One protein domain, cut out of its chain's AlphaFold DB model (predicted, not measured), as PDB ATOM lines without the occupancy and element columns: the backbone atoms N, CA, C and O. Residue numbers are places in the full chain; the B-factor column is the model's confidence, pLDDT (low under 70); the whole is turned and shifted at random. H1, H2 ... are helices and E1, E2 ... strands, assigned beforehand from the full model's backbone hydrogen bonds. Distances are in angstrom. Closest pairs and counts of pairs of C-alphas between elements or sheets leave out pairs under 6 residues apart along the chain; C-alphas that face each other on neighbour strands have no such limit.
ATOM      1  N   PHE A   2      50.074  19.354 -19.609       29.95
ATOM      2  CA  PHE A   2      49.451  19.118 -20.915       29.95
ATOM      3  C   PHE A   2      50.256  19.885 -21.968       29.95
ATOM      4  O   PHE A   2      50.285  21.115 -21.964       29.95
ATOM      5  N   GLY A   3      51.002  19.157 -22.798       34.19
ATOM      6  CA  GLY A   3      51.834  19.741 -23.841       34.19
ATOM      7  C   GLY A   3      50.976  20.224 -25.004       34.19
ATOM      8  O   GLY A   3      50.553  19.420 -25.825       34.19
ATOM      9  N   SER A   4      50.737  21.532 -25.099       32.75
ATOM     10  CA  SER A   4      50.116  22.126 -26.283       32.75
ATOM     11  C   SER A   4      51.080  22.044 -27.470       32.75
ATOM     12  O   SER A   4      52.196  22.560 -27.379       32.75
ATOM     13  N   ARG A   5      50.669  21.430 -28.585       43.97
ATOM     14  CA  ARG A   5      51.461  21.379 -29.827       43.97
ATOM     15  C   ARG A   5      50.934  22.387 -30.852       43.97
ATOM     16  O   ARG A   5      49.727  22.610 -30.948       43.97
ATOM     17  N   PHE A   6      51.849  22.994 -31.607       37.75
ATOM     18  CA  PHE A   6      51.548  23.859 -32.748       37.75
ATOM     19  C   PHE A   6      51.619  23.036 -34.035       37.75
ATOM     20  O   PHE A   6      52.622  22.371 -34.279       37.75
ATOM     21  N   ILE A   7      50.588  23.101 -34.875       41.12
ATOM     22  CA  ILE A   7      50.628  22.563 -36.243       41.12
ATOM     23  C   ILE A   7      50.832  23.760 -37.169       41.12
ATOM     24  O   ILE A   7      49.969  24.630 -37.202       41.12
ATOM     25  N   LYS A   8      51.977  23.850 -37.863       34.09
ATOM     26  CA  LYS A   8      52.272  24.915 -38.839       34.09
ATOM     27  C   LYS A   8      52.072  24.404 -40.264       34.09
ATOM     28  O   LYS A   8      52.581  23.344 -40.610       34.09
ATOM     29  N   LYS A   9      51.419  25.206 -41.101       32.19
ATOM     30  CA  LYS A   9      51.477  25.117 -42.563       32.19
ATOM     31  C   LYS A   9      51.296  26.571 -43.104       32.19
ATOM     32  O   LYS A   9      50.522  27.337 -42.525       32.19
ATOM     33  N   LEU A  10      52.081  26.990 -44.104       33.03
ATOM     34  CA  LEU A  10      52.200  28.304 -44.761       33.03
ATOM     35  C   LEU A  10      51.353  28.440 -46.056       33.03
ATOM     36  O   LEU A  10      51.379  27.583 -46.930       33.03
ATOM     37  N   ILE A  11      50.665  29.565 -46.281       33.12
ATOM     38  CA  ILE A  11      49.913  29.764 -47.540       33.12
ATOM     39  C   ILE A  11      50.872  29.804 -48.742       33.12
ATOM     40  O   ILE A  11      51.745  30.669 -48.851       33.12
ATOM     41  N   SER A  12      50.662  28.876 -49.670       36.12
ATOM     42  CA  SER A  12      51.447  28.656 -50.878       36.12
ATOM     43  C   SER A  12      50.533  28.815 -52.101       36.12
ATOM     44  O   SER A  12      49.373  28.418 -52.100       36.12
ATOM     45  N   PHE A  13      51.046  29.446 -53.156       39.59
ATOM     46  CA  PHE A  13      50.383  29.463 -54.464       39.59
ATOM     47  C   PHE A  13      51.218  28.578 -55.382       39.59
ATOM     48  O   PHE A  13      52.437  28.786 -55.459       39.59
ATOM     49  N   LYS A  24      56.799  40.651 -58.066       44.41
ATOM     50  CA  LYS A  24      57.338  41.424 -56.937       44.41
ATOM     51  C   LYS A  24      56.382  41.502 -55.742       44.41
ATOM     52  O   LYS A  24      56.817  41.235 -54.631       44.41
ATOM     53  N   GLY A  25      55.092  41.774 -55.961       45.50
ATOM     54  CA  GLY A  25      54.130  41.943 -54.859       45.50
ATOM     55  C   GLY A  25      53.820  40.634 -54.124       45.50
ATOM     56  O   GLY A  25      53.670  40.613 -52.909       45.50
ATOM     57  N   MET A  26      53.788  39.511 -54.847       46.00
ATOM     58  CA  MET A  26      53.578  38.181 -54.253       46.00
ATOM     59  C   MET A  26      54.830  37.656 -53.539       46.00
ATOM     60  O   MET A  26      54.730  36.916 -52.563       46.00
ATOM     61  N   GLU A  27      56.016  38.029 -54.018       49.44
ATOM     62  CA  GLU A  27      57.287  37.691 -53.382       49.44
ATOM     63  C   GLU A  27      57.513  38.522 -52.108       49.44
ATOM     64  O   GLU A  27      57.970  37.976 -51.105       49.44
ATOM     65  N   GLU A  28      57.096  39.791 -52.093       44.25
ATOM     66  CA  GLU A  28      57.010  40.613 -50.875       44.25
ATOM     67  C   GLU A  28      55.979  40.065 -49.882       44.25
ATOM     68  O   GLU A  28      56.314  39.892 -48.710       44.25
ATOM     69  N   ALA A  29      54.787  39.664 -50.348       44.09
ATOM     70  CA  ALA A  29      53.785  39.022 -49.496       44.09
ATOM     71  C   ALA A  29      54.331  37.764 -48.808       44.09
ATOM     72  O   ALA A  29      54.117  37.554 -47.615       44.09
ATOM     73  N   ARG A  30      55.061  36.927 -49.559       49.94
ATOM     74  CA  ARG A  30      55.706  35.712 -49.040       49.94
ATOM     75  C   ARG A  30      56.813  36.032 -48.040       49.94
ATOM     76  O   ARG A  30      56.907  35.348 -47.027       49.94
ATOM     77  N   LYS A  31      57.629  37.060 -48.295       49.31
ATOM     78  CA  LYS A  31      58.696  37.497 -47.376       49.31
ATOM     79  C   LYS A  31      58.131  38.036 -46.060       49.31
ATOM     80  O   LYS A  31      58.628  37.656 -45.007       49.31
ATOM     81  N   THR A  98      30.699  50.548 -55.525       55.06
ATOM     82  CA  THR A  98      31.397  50.851 -54.285       55.06
ATOM     83  C   THR A  98      30.757  50.015 -53.179       55.06
ATOM     84  O   THR A  98      29.537  49.816 -53.147       55.06
ATOM     85  N   CYS A  99      31.577  49.429 -52.307       58.81
ATOM     86  CA  CYS A  99      31.055  48.716 -51.148       58.81
ATOM     87  C   CYS A  99      30.404  49.699 -50.166       58.81
ATOM     88  O   CYS A  99      29.428  49.325 -49.517       58.81
ATOM     89  N   PHE A 100      30.878  50.953 -50.138       74.56
ATOM     90  CA  PHE A 100      30.365  52.046 -49.311       74.56
ATOM     91  C   PHE A 100      30.434  53.390 -50.045       74.56
ATOM     92  O   PHE A 100      31.211  53.563 -50.982       74.56
ATOM     93  N   THR A 101      29.620  54.347 -49.608       82.75
ATOM     94  CA  THR A 101      29.709  55.755 -50.023       82.75
ATOM     95  C   THR A 101      30.516  56.557 -49.003       82.75
ATOM     96  O   THR A 101      30.584  56.166 -47.837       82.75
ATOM     97  N   ASP A 102      31.057  57.712 -49.389       82.94
ATOM     98  CA  ASP A 102      31.764  58.602 -48.450       82.94
ATOM     99  C   ASP A 102      30.862  59.021 -47.283       82.94
ATOM    100  O   ASP A 102      31.279  59.030 -46.127       82.94
ATOM    101  N   THR A 103      29.574  59.242 -47.566       86.06
ATOM    102  CA  THR A 103      28.555  59.497 -46.538       86.06
ATOM    103  C   THR A 103      28.430  58.351 -45.542       86.06
ATOM    104  O   THR A 103      28.239  58.591 -44.358       86.06
ATOM    105  N   THR A 104      28.571  57.111 -46.011       86.50
ATOM    106  CA  THR A 104      28.516  55.919 -45.169       86.50
ATOM    107  C   THR A 104      29.751  55.829 -44.269       86.50
ATOM    108  O   THR A 104      29.628  55.506 -43.095       86.50
ATOM    109  N   LEU A 105      30.946  56.139 -44.784       88.12
ATOM    110  CA  LEU A 105      32.189  56.128 -43.996       88.12
ATOM    111  C   LEU A 105      32.242  57.256 -42.948       88.12
ATOM    112  O   LEU A 105      32.911  57.113 -41.921       88.12
ATOM    113  N   ALA A 106      31.516  58.349 -43.186       89.56
ATOM    114  CA  ALA A 106      31.396  59.493 -42.285       89.56
ATOM    115  C   ALA A 106      30.262  59.366 -41.241       89.56
ATOM    116  O   ALA A 106      30.069  60.279 -40.447       89.56
ATOM    117  N   GLU A 107      29.503  58.261 -41.216       91.81
ATOM    118  CA  GLU A 107      28.358  58.097 -40.298       91.81
ATOM    119  C   GLU A 107      28.736  58.117 -38.809       91.81
ATOM    120  O   GLU A 107      27.918  58.486 -37.968       91.81
ATOM    121  N   THR A 108      29.935  57.651 -38.468       94.69
ATOM    122  CA  THR A 108      30.417  57.587 -37.085       94.69
ATOM    123  C   THR A 108      31.937  57.606 -37.034       94.69
ATOM    124  O   THR A 108      32.604  57.164 -37.973       94.69
ATOM    125  N   GLU A 109      32.484  58.061 -35.912       95.62
ATOM    126  CA  GLU A 109      33.914  58.044 -35.622       95.62
ATOM    127  C   GLU A 109      34.289  56.924 -34.649       95.62
ATOM    128  O   GLU A 109      33.475  56.451 -33.848       95.62
ATOM    129  N   TYR A 110      35.545  56.483 -34.733       96.06
ATOM    130  CA  TYR A 110      36.111  55.490 -33.829       96.06
ATOM    131  C   TYR A 110      37.082  56.134 -32.840       96.06
ATOM    132  O   TYR A 110      37.642  57.199 -33.087       96.06
ATOM    133  N   TYR A 111      37.284  55.471 -31.708       97.19
ATOM    134  CA  TYR A 111      38.280  55.836 -30.707       97.19
ATOM    135  C   TYR A 111      38.881  54.572 -30.093       97.19
ATOM    136  O   TYR A 111      38.306  53.482 -30.188       97.19
ATOM    137  N   PHE A 112      40.047  54.713 -29.469       97.31
ATOM    138  CA  PHE A 112      40.752  53.607 -28.834       97.31
ATOM    139  C   PHE A 112      40.716  53.744 -27.318       97.31
ATOM    140  O   PHE A 112      41.003  54.807 -26.773       97.31
ATOM    141  N   GLU A 113      40.380  52.655 -26.635       97.12
ATOM    142  CA  GLU A 113      40.345  52.595 -25.177       97.12
ATOM    143  C   GLU A 113      40.718  51.179 -24.727       97.12
ATOM    144  O   GLU A 113      40.129  50.205 -25.198       97.12
ATOM    145  N   ASN A 114      41.694  51.051 -23.822       95.75
ATOM    146  CA  ASN A 114      42.142  49.766 -23.262       95.75
ATOM    147  C   ASN A 114      42.513  48.711 -24.330       95.75
ATOM    148  O   ASN A 114      42.157  47.542 -24.205       95.75
ATOM    149  N   GLY A 115      43.187  49.126 -25.410       94.69
ATOM    150  CA  GLY A 115      43.587  48.228 -26.508       94.69
ATOM    151  C   GLY A 115      42.440  47.779 -27.424       94.69
ATOM    152  O   GLY A 115      42.611  46.869 -28.237       94.69
ATOM    153  N   LEU A 116      41.265  48.405 -27.311       97.19
ATOM    154  CA  LEU A 116      40.096  48.111 -28.134       97.19
ATOM    155  C   LEU A 116      39.714  49.308 -29.001       97.19
ATOM    156  O   LEU A 116      39.692  50.447 -28.536       97.19
ATOM    157  N   ARG A 117      39.337  49.026 -30.248       97.44
ATOM    158  CA  ARG A 117      38.667  49.961 -31.150       97.44
ATOM    159  C   ARG A 117      37.176  49.989 -30.831       97.44
ATOM    160  O   ARG A 117      36.474  48.976 -30.949       97.44
ATOM    161  N   LYS A 118      36.688  51.164 -30.450       97.50
ATOM    162  CA  LYS A 118      35.287  51.462 -30.145       97.50
ATOM    163  C   LYS A 118      34.737  52.474 -31.139       97.50
ATOM    164  O   LYS A 118      35.492  53.168 -31.808       97.50
ATOM    165  N   LEU A 119      33.415  52.535 -31.238       97.19
ATOM    166  CA  LEU A 119      32.701  53.461 -32.113       97.19
ATOM    167  C   LEU A 119      31.780  54.333 -31.277       97.19
ATOM    168  O   LEU A 119      31.188  53.850 -30.307       97.19
ATOM    169  N   PRO A 198      46.804  47.124 -35.515       93.06
ATOM    170  CA  PRO A 198      46.828  47.701 -36.848       93.06
ATOM    171  C   PRO A 198      46.681  46.611 -37.910       93.06
ATOM    172  O   PRO A 198      47.301  45.546 -37.840       93.06
ATOM    173  N   ILE A 199      45.891  46.896 -38.943       96.06
ATOM    174  CA  ILE A 199      45.777  46.005 -40.096       96.06
ATOM    175  C   ILE A 199      46.975  46.242 -41.007       96.06
ATOM    176  O   ILE A 199      47.163  47.318 -41.568       96.06
ATOM    177  N   GLN A 200      47.797  45.218 -41.179       95.00
ATOM    178  CA  GLN A 200      48.974  45.324 -42.033       95.00
ATOM    179  C   GLN A 200      48.597  44.998 -43.477       95.00
ATOM    180  O   GLN A 200      48.041  43.930 -43.752       95.00
ATOM    181  N   ILE A 201      48.933  45.895 -44.406       95.62
ATOM    182  CA  ILE A 201      48.888  45.599 -45.840       95.62
ATOM    183  C   ILE A 201      50.120  44.758 -46.170       95.62
ATOM    184  O   ILE A 201      51.251  45.219 -46.063       95.62
ATOM    185  N   VAL A 202      49.890  43.497 -46.523       94.94
ATOM    186  CA  VAL A 202      50.943  42.515 -46.814       94.94
ATOM    187  C   VAL A 202      51.386  42.618 -48.270       94.94
ATOM    188  O   VAL A 202      52.562  42.449 -48.570       94.94
ATOM    189  N   ALA A 203      50.447  42.881 -49.180       91.50
ATOM    190  CA  ALA A 203      50.747  43.173 -50.574       91.50
ATOM    191  C   ALA A 203      49.611  43.932 -51.246       91.50
ATOM    192  O   ALA A 203      48.436  43.748 -50.927       91.50
ATOM    193  N   GLU A 204      49.967  44.732 -52.239       93.44
ATOM    194  CA  GLU A 204      49.018  45.502 -53.023       93.44
ATOM    195  C   GLU A 204      49.395  45.471 -54.505       93.44
ATOM    196  O   GLU A 204      50.555  45.617 -54.885       93.44
ATOM    197  N   THR A 205      48.392  45.274 -55.357       92.44
ATOM    198  CA  THR A 205      48.512  45.370 -56.814       92.44
ATOM    199  C   THR A 205      47.364  46.209 -57.379       92.44
ATOM    200  O   THR A 205      46.490  46.672 -56.638       92.44
ATOM    201  N   GLY A 206      47.330  46.399 -58.701       90.81
ATOM    202  CA  GLY A 206      46.173  47.002 -59.371       90.81
ATOM    203  C   GLY A 206      44.887  46.180 -59.211       90.81
ATOM    204  O   GLY A 206      43.793  46.741 -59.200       90.81
ATOM    205  N   ASP A 207      45.008  44.867 -59.008       90.88
ATOM    206  CA  ASP A 207      43.874  43.942 -59.030       90.88
ATOM    207  C   ASP A 207      43.427  43.449 -57.655       90.88
ATOM    208  O   ASP A 207      42.265  43.066 -57.489       90.88
ATOM    209  N   PHE A 208      44.317  43.436 -56.661       93.25
ATOM    210  CA  PHE A 208      44.007  42.953 -55.317       93.25
ATOM    211  C   PHE A 208      44.806  43.673 -54.229       93.25
ATOM    212  O   PHE A 208      45.830  44.304 -54.488       93.25
ATOM    213  N   VAL A 209      44.339  43.530 -52.991       95.56
ATOM    214  CA  VAL A 209      45.078  43.859 -51.772       95.56
ATOM    215  C   VAL A 209      45.022  42.663 -50.823       95.56
ATOM    216  O   VAL A 209      43.970  42.046 -50.643       95.56
ATOM    217  N   ALA A 210      46.165  42.295 -50.262       95.19
ATOM    218  CA  ALA A 210      46.310  41.246 -49.268       95.19
ATOM    219  C   ALA A 210      46.628  41.889 -47.920       95.19
ATOM    220  O   ALA A 210      47.527  42.725 -47.825       95.19
ATOM    221  N   VAL A 211      45.896  41.500 -46.881       96.25
ATOM    222  CA  VAL A 211      46.014  42.087 -45.545       96.25
ATOM    223  C   VAL A 211      46.171  41.006 -44.488       96.25
ATOM    224  O   VAL A 211      45.593  39.923 -44.607       96.25
ATOM    225  N   ASN A 212      46.927  41.308 -43.439       95.94
ATOM    226  CA  ASN A 212      46.970  40.495 -42.233       95.94
ATOM    227  C   ASN A 212      45.844  40.954 -41.301       95.94
ATOM    228  O   ASN A 212      45.920  42.034 -40.715       95.94
ATOM    229  N   LYS A 213      44.772  40.164 -41.206       96.06
ATOM    230  CA  LYS A 213      43.621  40.474 -40.359       96.06
ATOM    231  C   LYS A 213      43.916  40.084 -38.902       96.06
ATOM    232  O   LYS A 213      44.111  38.893 -38.642       96.06
ATOM    233  N   PRO A 214      43.811  41.014 -37.937       96.19
ATOM    234  CA  PRO A 214      43.820  40.676 -36.515       96.19
ATOM    235  C   PRO A 214      42.647  39.777 -36.104       96.19
ATOM    236  O   PRO A 214      41.609  39.707 -36.772       96.19
ATOM    237  N   SER A 215      42.763  39.095 -34.964       94.62
ATOM    238  CA  SER A 215      41.611  38.392 -34.382       94.62
ATOM    239  C   SER A 215      40.528  39.394 -33.939       94.62
ATOM    240  O   SER A 215      40.754  40.599 -33.883       94.62
ATOM    241  N   SER A 216      39.327  38.906 -33.631       95.81
ATOM    242  CA  SER A 216      38.116  39.642 -33.215       95.81
ATOM    243  C   SER A 216      37.374  40.469 -34.278       95.81
ATOM    244  O   SER A 216      36.193  40.761 -34.068       95.81
ATOM    245  N   ILE A 217      37.997  40.785 -35.419       96.88
ATOM    246  CA  ILE A 217      37.398  41.608 -36.483       96.88
ATOM    247  C   ILE A 217      36.668  40.720 -37.516       96.88
ATOM    248  O   ILE A 217      37.300  39.843 -38.114       96.88
ATOM    249  N   PRO A 218      35.357  40.906 -37.771       96.38
ATOM    250  CA  PRO A 218      34.654  40.229 -38.860       96.38
ATOM    251  C   PRO A 218      35.048  40.798 -40.229       96.38
ATOM    252  O   PRO A 218      35.320  41.987 -40.363       96.38
ATOM    253  N   ILE A 219      35.034  39.960 -41.271       95.38
ATOM    254  CA  ILE A 219      35.402  40.375 -42.639       95.38
ATOM    255  C   ILE A 219      34.457  41.461 -43.163       95.38
ATOM    256  O   ILE A 219      34.897  42.519 -43.597       95.38
ATOM    257  N   HIS A 220      33.155  41.200 -43.090       92.88
ATOM    258  CA  HIS A 220      32.101  42.055 -43.625       92.88
ATOM    259  C   HIS A 220      31.164  42.546 -42.526       92.88
ATOM    260  O   HIS A 220      31.075  41.887 -41.486       92.88
ATOM    261  N   PRO A 221      30.392  43.618 -42.786       92.19
ATOM    262  CA  PRO A 221      29.252  43.985 -41.958       92.19
ATOM    263  C   PRO A 221      28.326  42.787 -41.738       92.19
ATOM    264  O   PRO A 221      27.796  42.211 -42.689       92.19
ATOM    265  N   CYS A 222      28.140  42.393 -40.485       89.12
ATOM    266  CA  CYS A 222      27.239  41.322 -40.096       89.12
ATOM    267  C   CYS A 222      26.740  41.522 -38.662       89.12
ATOM    268  O   CYS A 222      27.504  41.830 -37.745       89.12
ATOM    269  N   GLY A 223      25.435  41.327 -38.457       87.38
ATOM    270  CA  GLY A 223      24.799  41.404 -37.141       87.38
ATOM    271  C   GLY A 223      25.183  42.670 -36.367       87.38
ATOM    272  O   GLY A 223      24.833  43.786 -36.754       87.38
ATOM    273  N   GLN A 224      25.926  42.481 -35.274       91.00
ATOM    274  CA  GLN A 224      26.355  43.527 -34.337       91.00
ATOM    275  C   GLN A 224      27.547  44.370 -34.823       91.00
ATOM    276  O   GLN A 224      27.874  45.354 -34.167       91.00
ATOM    277  N   TYR A 225      28.149  44.039 -35.967       94.81
ATOM    278  CA  TYR A 225      29.320  44.723 -36.520       94.81
ATOM    279  C   TYR A 225      29.001  45.275 -37.908       94.81
ATOM    280  O   TYR A 225      28.576  44.534 -38.793       94.81
ATOM    281  N   ARG A 226      29.218  46.566 -38.122       93.75
ATOM    282  CA  ARG A 226      29.139  47.221 -39.428       93.75
ATOM    283  C   ARG A 226      30.421  48.009 -39.653       93.75
ATOM    284  O   ARG A 226      31.250  47.551 -40.438       93.75
ATOM    285  N   HIS A 227      30.626  49.094 -38.911       95.62
ATOM    286  CA  HIS A 227      31.828  49.932 -38.993       95.62
ATOM    287  C   HIS A 227      33.059  49.274 -38.350       95.62
ATOM    288  O   HIS A 227      34.189  49.544 -38.758       95.62
ATOM    289  N   ASN A 228      32.861  48.348 -37.405       96.62
ATOM    290  CA  ASN A 228      33.903  47.467 -36.854       96.62
ATOM    291  C   ASN A 228      34.076  46.175 -37.677       96.62
ATOM    292  O   ASN A 228      34.295  45.098 -37.126       96.62
ATOM    293  N   SER A 229      33.959  46.257 -39.002       95.94
ATOM    294  CA  SER A 229      34.331  45.170 -39.917       95.94
ATOM    295  C   SER A 229      35.586  45.530 -40.701       95.94
ATOM    296  O   SER A 229      35.830  46.703 -40.972       95.94
ATOM    297  N   LEU A 230      36.359  44.523 -41.112       95.88
ATOM    298  CA  LEU A 230      37.589  44.719 -41.883       95.88
ATOM    299  C   LEU A 230      37.326  45.538 -43.156       95.88
ATOM    300  O   LEU A 230      38.108  46.419 -43.486       95.88
ATOM    301  N   PHE A 231      36.190  45.304 -43.815       93.50
ATOM    302  CA  PHE A 231      35.732  46.094 -44.961       93.50
ATOM    303  C   PHE A 231      35.646  47.597 -44.676       93.50
ATOM    304  O   PHE A 231      36.147  48.397 -45.462       93.50
ATOM    305  N   TYR A 232      35.002  47.978 -43.574       93.94
ATOM    306  CA  TYR A 232      34.850  49.389 -43.215       93.94
ATOM    307  C   TYR A 232      36.148  50.000 -42.726       93.94
ATOM    308  O   TYR A 232      36.424  51.149 -43.045       93.94
ATOM    309  N   ILE A 233      36.940  49.239 -41.973       95.75
ATOM    310  CA  ILE A 233      38.234  49.711 -41.490       95.75
ATOM    311  C   ILE A 233      39.145  50.028 -42.681       95.75
ATOM    312  O   ILE A 233      39.652  51.139 -42.784       95.75
ATOM    313  N   LEU A 234      39.252  49.111 -43.647       95.62
ATOM    314  CA  LEU A 234      40.018  49.329 -44.877       95.62
ATOM    315  C   LEU A 234      39.476  50.490 -45.721       95.62
ATOM    316  O   LEU A 234      40.252  51.255 -46.287       95.62
ATOM    317  N   GLY A 235      38.154  50.653 -45.788       93.88
ATOM    318  CA  GLY A 235      37.539  51.797 -46.460       93.88
ATOM    319  C   GLY A 235      37.869  53.129 -45.783       93.88
ATOM    320  O   GLY A 235      38.273  54.068 -46.460       93.88
ATOM    321  N   LYS A 236      37.723  53.204 -44.455       93.25
ATOM    322  CA  LYS A 236      37.872  54.440 -43.674       93.25
ATOM    323  C   LYS A 236      39.330  54.852 -43.472       93.25
ATOM    324  O   LYS A 236      39.623  56.039 -43.528       93.25
ATOM    325  N   GLU A 237      40.229  53.901 -43.239       93.88
ATOM    326  CA  GLU A 237      41.629  54.184 -42.886       93.88
ATOM    327  C   GLU A 237      42.569  54.143 -44.101       93.88
ATOM    328  O   GLU A 237      43.577  54.844 -44.113       93.88
ATOM    329  N   TYR A 238      42.227  53.377 -45.143       93.62
ATOM    330  CA  TYR A 238      43.086  53.172 -46.320       93.62
ATOM    331  C   TYR A 238      42.422  53.586 -47.643       93.62
ATOM    332  O   TYR A 238      43.016  53.434 -48.707       93.62
ATOM    333  N   GLY A 239      41.182  54.089 -47.613       92.44
ATOM    334  CA  GLY A 239      40.468  54.544 -48.812       92.44
ATOM    335  C   GLY A 239      40.002  53.418 -49.742       92.44
ATOM    336  O   GLY A 239      39.604  53.673 -50.881       92.44
ATOM    337  N   TYR A 240      40.025  52.159 -49.298       92.44
ATOM    338  CA  TYR A 240      39.619  51.032 -50.135       92.44
ATOM    339  C   TYR A 240      38.087  50.870 -50.188       92.44
ATOM    340  O   TYR A 240      37.497  50.054 -49.481       92.44
ATOM    341  N   THR A 241      37.429  51.626 -51.071       87.38
ATOM    342  CA  THR A 241      35.954  51.701 -51.180       87.38
ATOM    343  C   THR A 241      35.319  50.739 -52.190       87.38
ATOM    344  O   THR A 241      34.096  50.692 -52.319       87.38
ATOM    345  N   GLN A 242      36.119  49.959 -52.924       87.69
ATOM    346  CA  GLN A 242      35.643  49.064 -53.994       87.69
ATOM    347  C   GLN A 242      36.131  47.618 -53.833       87.69
ATOM    348  O   GLN A 242      36.255  46.867 -54.802       87.69
ATOM    349  N   LEU A 243      36.414  47.206 -52.594       92.06
ATOM    350  CA  LEU A 243      36.873  45.850 -52.317       92.06
ATOM    351  C   LEU A 243      35.766  44.816 -52.515       92.06
ATOM    352  O   LEU A 243      34.591  45.031 -52.216       92.06
ATOM    353  N   ARG A 244      36.176  43.639 -52.973       91.50
ATOM    354  CA  ARG A 244      35.343  42.450 -53.133       91.50
ATOM    355  C   ARG A 244      35.999  41.301 -52.400       91.50
ATOM    356  O   ARG A 244      37.210  41.103 -52.473       91.50
ATOM    357  N   THR A 245      35.194  40.534 -51.678       91.00
ATOM    358  CA  THR A 245      35.717  39.368 -50.969       91.00
ATOM    359  C   THR A 245      35.908  38.205 -51.899       91.00
ATOM    360  O   THR A 245      35.024  37.866 -52.680       91.00
ATOM    361  N   THR A 246      37.077  37.594 -51.767       89.56
ATOM    362  CA  THR A 246      37.418  36.353 -52.448       89.56
ATOM    363  C   THR A 246      37.101  35.149 -51.560       89.56
ATOM    364  O   THR A 246      36.489  34.183 -52.003       89.56
ATOM    365  N   TYR A 247      37.446  35.231 -50.275       88.31
ATOM    366  CA  TYR A 247      37.108  34.268 -49.233       88.31
ATOM    367  C   TYR A 247      37.080  34.957 -47.868       88.31
ATOM    368  O   TYR A 247      37.651  36.030 -47.682       88.31
ATOM    369  N   ARG A 248      36.416  34.327 -46.898       91.56
ATOM    370  CA  ARG A 248      36.279  34.851 -45.537       91.56
ATOM    371  C   ARG A 248      37.111  34.049 -44.543       91.56
ATOM    372  O   ARG A 248      37.191  32.830 -44.659       91.56
ATOM    373  N   LEU A 249      37.652  34.747 -43.550       93.88
ATOM    374  CA  LEU A 249      38.050  34.169 -42.271       93.88
ATOM    375  C   LEU A 249      36.953  34.430 -41.241       93.88
ATOM    376  O   LEU A 249      36.219  35.421 -41.336       93.88
ATOM    377  N   ASP A 250      36.843  33.555 -40.251       94.69
ATOM    378  CA  ASP A 250      35.947  33.795 -39.131       94.69
ATOM    379  C   ASP A 250      36.435  34.950 -38.263       94.69
ATOM    380  O   ASP A 250      37.602  35.343 -38.277       94.69
ATOM    381  N   ARG A 251      35.507  35.520 -37.491       94.94
ATOM    382  CA  ARG A 251      35.765  36.708 -36.670       94.94
ATOM    383  C   ARG A 251      36.958  36.512 -35.731       94.94
ATOM    384  O   ARG A 251      37.764  37.422 -35.583       94.94
ATOM    385  N   LEU A 252      37.060  35.338 -35.109       94.69
ATOM    386  CA  LEU A 252      38.111  35.012 -34.139       94.69
ATOM    387  C   LEU A 252      39.395  34.473 -34.788       94.69
ATOM    388  O   LEU A 252      40.415  34.370 -34.112       94.69
ATOM    389  N   THR A 253      39.377  34.188 -36.088       95.44
ATOM    390  CA  THR A 253      40.554  33.723 -36.825       95.44
ATOM    391  C   THR A 253      41.346  34.928 -37.319       95.44
ATOM    392  O   THR A 253      40.789  35.817 -37.965       95.44
ATOM    393  N   SER A 254      42.636  34.979 -37.008       95.25
ATOM    394  CA  SER A 254      43.581  35.944 -37.576       95.25
ATOM    395  C   SER A 254      44.286  35.366 -38.802       95.25
ATOM    396  O   SER A 254      44.308  34.152 -38.995       95.25
ATOM    397  N   GLY A 255      44.891  36.231 -39.611       94.25
ATOM    398  CA  GLY A 255      45.769  35.821 -40.704       94.25
ATOM    399  C   GLY A 255      45.445  36.482 -42.036       94.25
ATOM    400  O   GLY A 255      44.733  37.484 -42.108       94.25
ATOM    401  N   LEU A 256      46.005  35.914 -43.102       94.62
ATOM    402  CA  LEU A 256      45.988  36.505 -44.434       94.62
ATOM    403  C   LEU A 256      44.592  36.457 -45.071       94.62
ATOM    404  O   LEU A 256      43.966  35.400 -45.172       94.62
ATOM    405  N   VAL A 257      44.140  37.605 -45.568       94.19
ATOM    406  CA  VAL A 257      42.918  37.743 -46.366       94.19
ATOM    407  C   VAL A 257      43.234  38.520 -47.631       94.19
ATOM    408  O   VAL A 257      43.931  39.531 -47.583       94.19
ATOM    409  N   ILE A 258      42.691  38.074 -48.763       93.25
ATOM    410  CA  ILE A 258      42.826  38.763 -50.048       93.25
ATOM    411  C   ILE A 258      41.486  39.375 -50.452       93.25
ATOM    412  O   ILE A 258      40.465  38.685 -50.545       93.25
ATOM    413  N   PHE A 259      41.508  40.663 -50.775       94.75
ATOM    414  CA  PHE A 259      40.397  41.367 -51.398       94.75
ATOM    415  C   PHE A 259      40.719  41.696 -52.846       94.75
ATOM    416  O   PHE A 259      41.779  42.234 -53.156       94.75
ATOM    417  N   ALA A 260      39.780  41.405 -53.736       94.31
ATOM    418  CA  ALA A 260      39.861  41.817 -55.125       94.31
ATOM    419  C   ALA A 260      39.395  43.274 -55.261       94.31
ATOM    420  O   ALA A 260      38.394  43.667 -54.663       94.31
ATOM    421  N   LYS A 261      40.092  44.063 -56.077       92.81
ATOM    422  CA  LYS A 261      39.726  45.446 -56.422       92.81
ATOM    423  C   LYS A 261      38.774  45.516 -57.618       92.81
ATOM    424  O   LYS A 261      38.104  46.520 -57.824       92.81
ATOM    425  N   ASN A 262      38.680  44.441 -58.403       90.38
ATOM    426  CA  ASN A 262      37.806  44.371 -59.569       90.38
ATOM    427  C   ASN A 262      37.114  43.004 -59.727       90.38
ATOM    428  O   ASN A 262      37.431  42.006 -59.069       90.38
ATOM    429  N   HIS A 263      36.099  42.978 -60.592       89.69
ATOM    430  CA  HIS A 263      35.278  41.790 -60.829       89.69
ATOM    431  C   HIS A 263      36.063  40.671 -61.525       89.69
ATOM    432  O   HIS A 263      35.818  39.495 -61.252       89.69
ATOM    433  N   THR A 264      37.000  41.024 -62.409       89.56
ATOM    434  CA  THR A 264      37.851  40.057 -63.110       89.56
ATOM    435  C   THR A 264      38.637  39.235 -62.098       89.56
ATOM    436  O   THR A 264      38.485  38.018 -62.061       89.56
ATOM    437  N   MET A 265      39.346  39.898 -61.183       91.06
ATOM    438  CA  MET A 265      40.106  39.242 -60.122       91.06
ATOM    439  C   MET A 265      39.219  38.412 -59.187       91.06
ATOM    440  O   MET A 265      39.571  37.291 -58.826       91.06
ATOM    441  N   THR A 266      38.024  38.906 -58.841       90.44
ATOM    442  CA  THR A 266      37.072  38.138 -58.014       90.44
ATOM    443  C   THR A 266      36.691  36.809 -58.680       90.44
ATOM    444  O   THR A 266      36.689  35.763 -58.024       90.44
ATOM    445  N   ASN A 267      36.393  36.834 -59.984       89.06
ATOM    446  CA  ASN A 267      36.062  35.633 -60.753       89.06
ATOM    447  C   ASN A 267      37.250  34.681 -60.853       89.06
ATOM    448  O   ASN A 267      37.071  33.485 -60.633       89.06
ATOM    449  N   THR A 268      38.439  35.212 -61.147       89.12
ATOM    450  CA  THR A 268      39.674  34.430 -61.234       89.12
ATOM    451  C   THR A 268      39.910  33.679 -59.931       89.12
ATOM    452  O   THR A 268      39.973  32.455 -59.934       89.12
ATOM    453  N   VAL A 269      39.922  34.374 -58.787       87.94
ATOM    454  CA  VAL A 269      40.138  33.717 -57.489       87.94
ATOM    455  C   VAL A 269      39.040  32.699 -57.178       87.94
ATOM    456  O   VAL A 269      39.339  31.614 -56.687       87.94
ATOM    457  N   SER A 270      37.782  32.997 -57.510       86.94
ATOM    458  CA  SER A 270      36.676  32.050 -57.310       86.94
ATOM    459  C   SER A 270      36.852  30.763 -58.123       86.94
ATOM    460  O   SER A 270      36.590  29.678 -57.607       86.94
ATOM    461  N   GLN A 271      37.320  30.867 -59.371       87.88
ATOM    462  CA  GLN A 271      37.604  29.711 -60.228       87.88
ATOM    463  C   GLN A 271      38.773  28.888 -59.690       87.88
ATOM    464  O   GLN A 271      38.649  27.674 -59.583       87.88
ATOM    465  N   LEU A 272      39.857  29.537 -59.264       87.69
ATOM    466  CA  LEU A 272      41.009  28.845 -58.679       87.69
ATOM    467  C   LEU A 272      40.625  28.078 -57.411       87.69
ATOM    468  O   LEU A 272      41.029  26.933 -57.220       87.69
ATOM    469  N   VAL A 273      39.805  28.686 -56.547       85.06
ATOM    470  CA  VAL A 273      39.294  28.017 -55.344       85.06
ATOM    471  C   VAL A 273      38.398  26.835 -55.723       85.06
ATOM    472  O   VAL A 273      38.541  25.762 -55.139       85.06
ATOM    473  N   ALA A 274      37.511  26.998 -56.710       85.94
ATOM    474  CA  ALA A 274      36.639  25.922 -57.184       85.94
ATOM    475  C   ALA A 274      37.432  24.748 -57.788       85.94
ATOM    476  O   ALA A 274      37.095  23.591 -57.541       85.94
ATOM    477  N   ASN A 275      38.515  25.048 -58.504       89.19
ATOM    478  CA  ASN A 275      39.413  24.066 -59.106       89.19
ATOM    479  C   ASN A 275      40.432  23.475 -58.114       89.19
ATOM    480  O   ASN A 275      41.229  22.626 -58.503       89.19
ATOM    481  N   ARG A 276      40.412  23.893 -56.836       87.06
ATOM    482  CA  ARG A 276      41.382  23.493 -55.797       87.06
ATOM    483  C   ARG A 276      42.839  23.838 -56.143       87.06
ATOM    484  O   ARG A 276      43.760  23.163 -55.704       87.06
ATOM    485  N   GLU A 277      43.043  24.923 -56.881       86.62
ATOM    486  CA  GLU A 277      44.366  25.447 -57.261       86.62
ATOM    487  C   GLU A 277      44.941  26.420 -56.212       86.62
ATOM    488  O   GLU A 277      46.047  26.942 -56.363       86.62
ATOM    489  N   VAL A 278      44.183  26.683 -55.142       86.50
ATOM    490  CA  VAL A 278      44.588  27.525 -54.012       86.50
ATOM    491  C   VAL A 278      44.839  26.650 -52.793       86.50
ATOM    492  O   VAL A 278      43.908  26.036 -52.271       86.50
ATOM    493  N   GLU A 279      46.070  26.666 -52.291       85.88
ATOM    494  CA  GLU A 279      46.423  26.039 -51.019       85.88
ATOM    495  C   GLU A 279      46.259  27.066 -49.896       85.88
ATOM    496  O   GLU A 279      46.791  28.177 -49.944       85.88
ATOM    497  N   LYS A 280      45.470  26.710 -48.882       86.44
ATOM    498  CA  LYS A 280      45.278  27.526 -47.683       86.44
ATOM    499  C   LYS A 280      45.749  26.730 -46.499       86.44
ATOM    500  O   LYS A 280      45.342  25.588 -46.310       86.44
ATOM    501  N   GLU A 281      46.568  27.369 -45.695       87.12
ATOM    502  CA  GLU A 281      47.255  26.714 -44.613       87.12
ATOM    503  C   GLU A 281      47.052  27.518 -43.329       87.12
ATOM    504  O   GLU A 281      47.113  28.750 -43.338       87.12
ATOM    505  N   TYR A 282      46.721  26.812 -42.249       89.00
ATOM    506  CA  TYR A 282      46.331  27.395 -40.971       89.00
ATOM    507  C   TYR A 282      47.215  26.847 -39.869       89.00
ATOM    508  O   TYR A 282      47.512  25.653 -39.832       89.00
ATOM    509  N   VAL A 283      47.591  27.734 -38.951       89.88
ATOM    510  CA  VAL A 283      48.320  27.367 -37.745       89.88
ATOM    511  C   VAL A 283      47.357  27.369 -36.575       89.88
ATOM    512  O   VAL A 283      46.715  28.383 -36.299       89.88
ATOM    513  N   CYS A 284      47.271  26.238 -35.879       86.75
ATOM    514  CA  CYS A 284      46.362  26.061 -34.754       86.75
ATOM    515  C   CYS A 284      47.116  25.531 -33.532       86.75
ATOM    516  O   CYS A 284      48.020  24.700 -33.653       86.75
ATOM    517  N   ARG A 285      46.695  25.989 -32.349       86.56
ATOM    518  CA  ARG A 285      47.010  25.349 -31.069       86.56
ATOM    519  C   ARG A 285      45.785  24.558 -30.634       86.56
ATOM    520  O   ARG A 285      44.702  25.127 -30.522       86.56
ATOM    521  N   VAL A 286      45.974  23.268 -30.410       87.00
ATOM    522  CA  VAL A 286      44.902  22.313 -30.113       87.00
ATOM    523  C   VAL A 286      45.105  21.700 -28.731       87.00
ATOM    524  O   VAL A 286      46.237  21.620 -28.250       87.00
TER     525      VAL A 286
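What this domain is: This is residues 2 to 13, 24 to 31, 98 to 119 and 198 to 286 of the 304 residues of the protein "RNA pseudouridylate synthase domain-containing protein 2-like" of Lingula unguis (UniProt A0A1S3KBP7). A small antiparallel sheet of three strands, E4, E5 and E6, stands between two outlying parts, with helix H1 over one face along E4 and helix H4 near the end of E6. Towards one end of the domain lies the thin strand pair E1 and E7, and towards the other a loose group of H3, H2 and the hairpin E2 and E3. The 131 printed residues, under half of them in named elements, hold four named helices and seven named strands in the order E1 H1 H2 E2 E3 E4 E5 H3 E6 H4 E7, of the mixed class. The whole is compact, with a radius of gyration of the C-alphas of 15.9 A and spans of 46 by 42 by 28 A.

How they stand to each other: The sheet runs E4, residues 200 to 204, E5, residues 208 to 213, and E6, residues 255 to 260. E4 and E5 form a hairpin, with N 202 and O 210 2.8 A apart; between E5 and E6, N 211 and O 257 are 2.9 A apart. Residues 244 to 245 pair antiparallel with 259 to 260 of E6. H1, residues 24 to 31, and H4, residues 263 to 274, are on one face of the sheet E4 E5 E6, an arrangement of two layers, with helices on one face of a sheet. H1 has a height over the sheet of 8.8 A and runs along the strands, at 11 degrees to E4 on the local plane; the closest C-alphas are those of Ala 29 and Val 202, 5.2 A. For H4 and E6 they are those of Thr 266 and Ala 260, 5.4 A. H3, residues 230 to 238, only grazes the sheet. H2, residues 102 to 105, only just touches H3, with 3 pairs of C-alphas within 8 A, the closest those of Leu 105 and Lys 236, 5.9 A. E2, residues 110 to 113, and E3, residues 116 to 119, are a hairpin apart from H3, with N 118 and O 111 2.8 A apart. E1, residues 5 to 7, and E7, residues 284 to 286, are antiparallel, with N 7 and O 284 3.3 A apart. Every O i to N i+4 pair is within hydrogen-bond range in H1, H3 and H4; H2 is too short for one.

Where its parts are: E1 begins at C-alpha 5, (51.461, 21.379, -29.827). E5 spans 15.2 A, E6 16.7 A and H4 16.3 A. E7 ends at C-alpha 286, (44.902, 22.313, -30.113).

The domain as a whole: The C-alphas farthest apart, of Phe 2 and Thr 103, are 52.2 A apart. Three cuts leave C-alpha gaps: 13 to 24, 14.1 A; 31 to 98, 31.2 A; 119 to 198, 16.0 A. The links E5 to H3 and H3 to E6 are long. Mean pLDDT of the printed part is 83.5; residues 2 to 13, 24 to 31 and 98 to 99 are under 70.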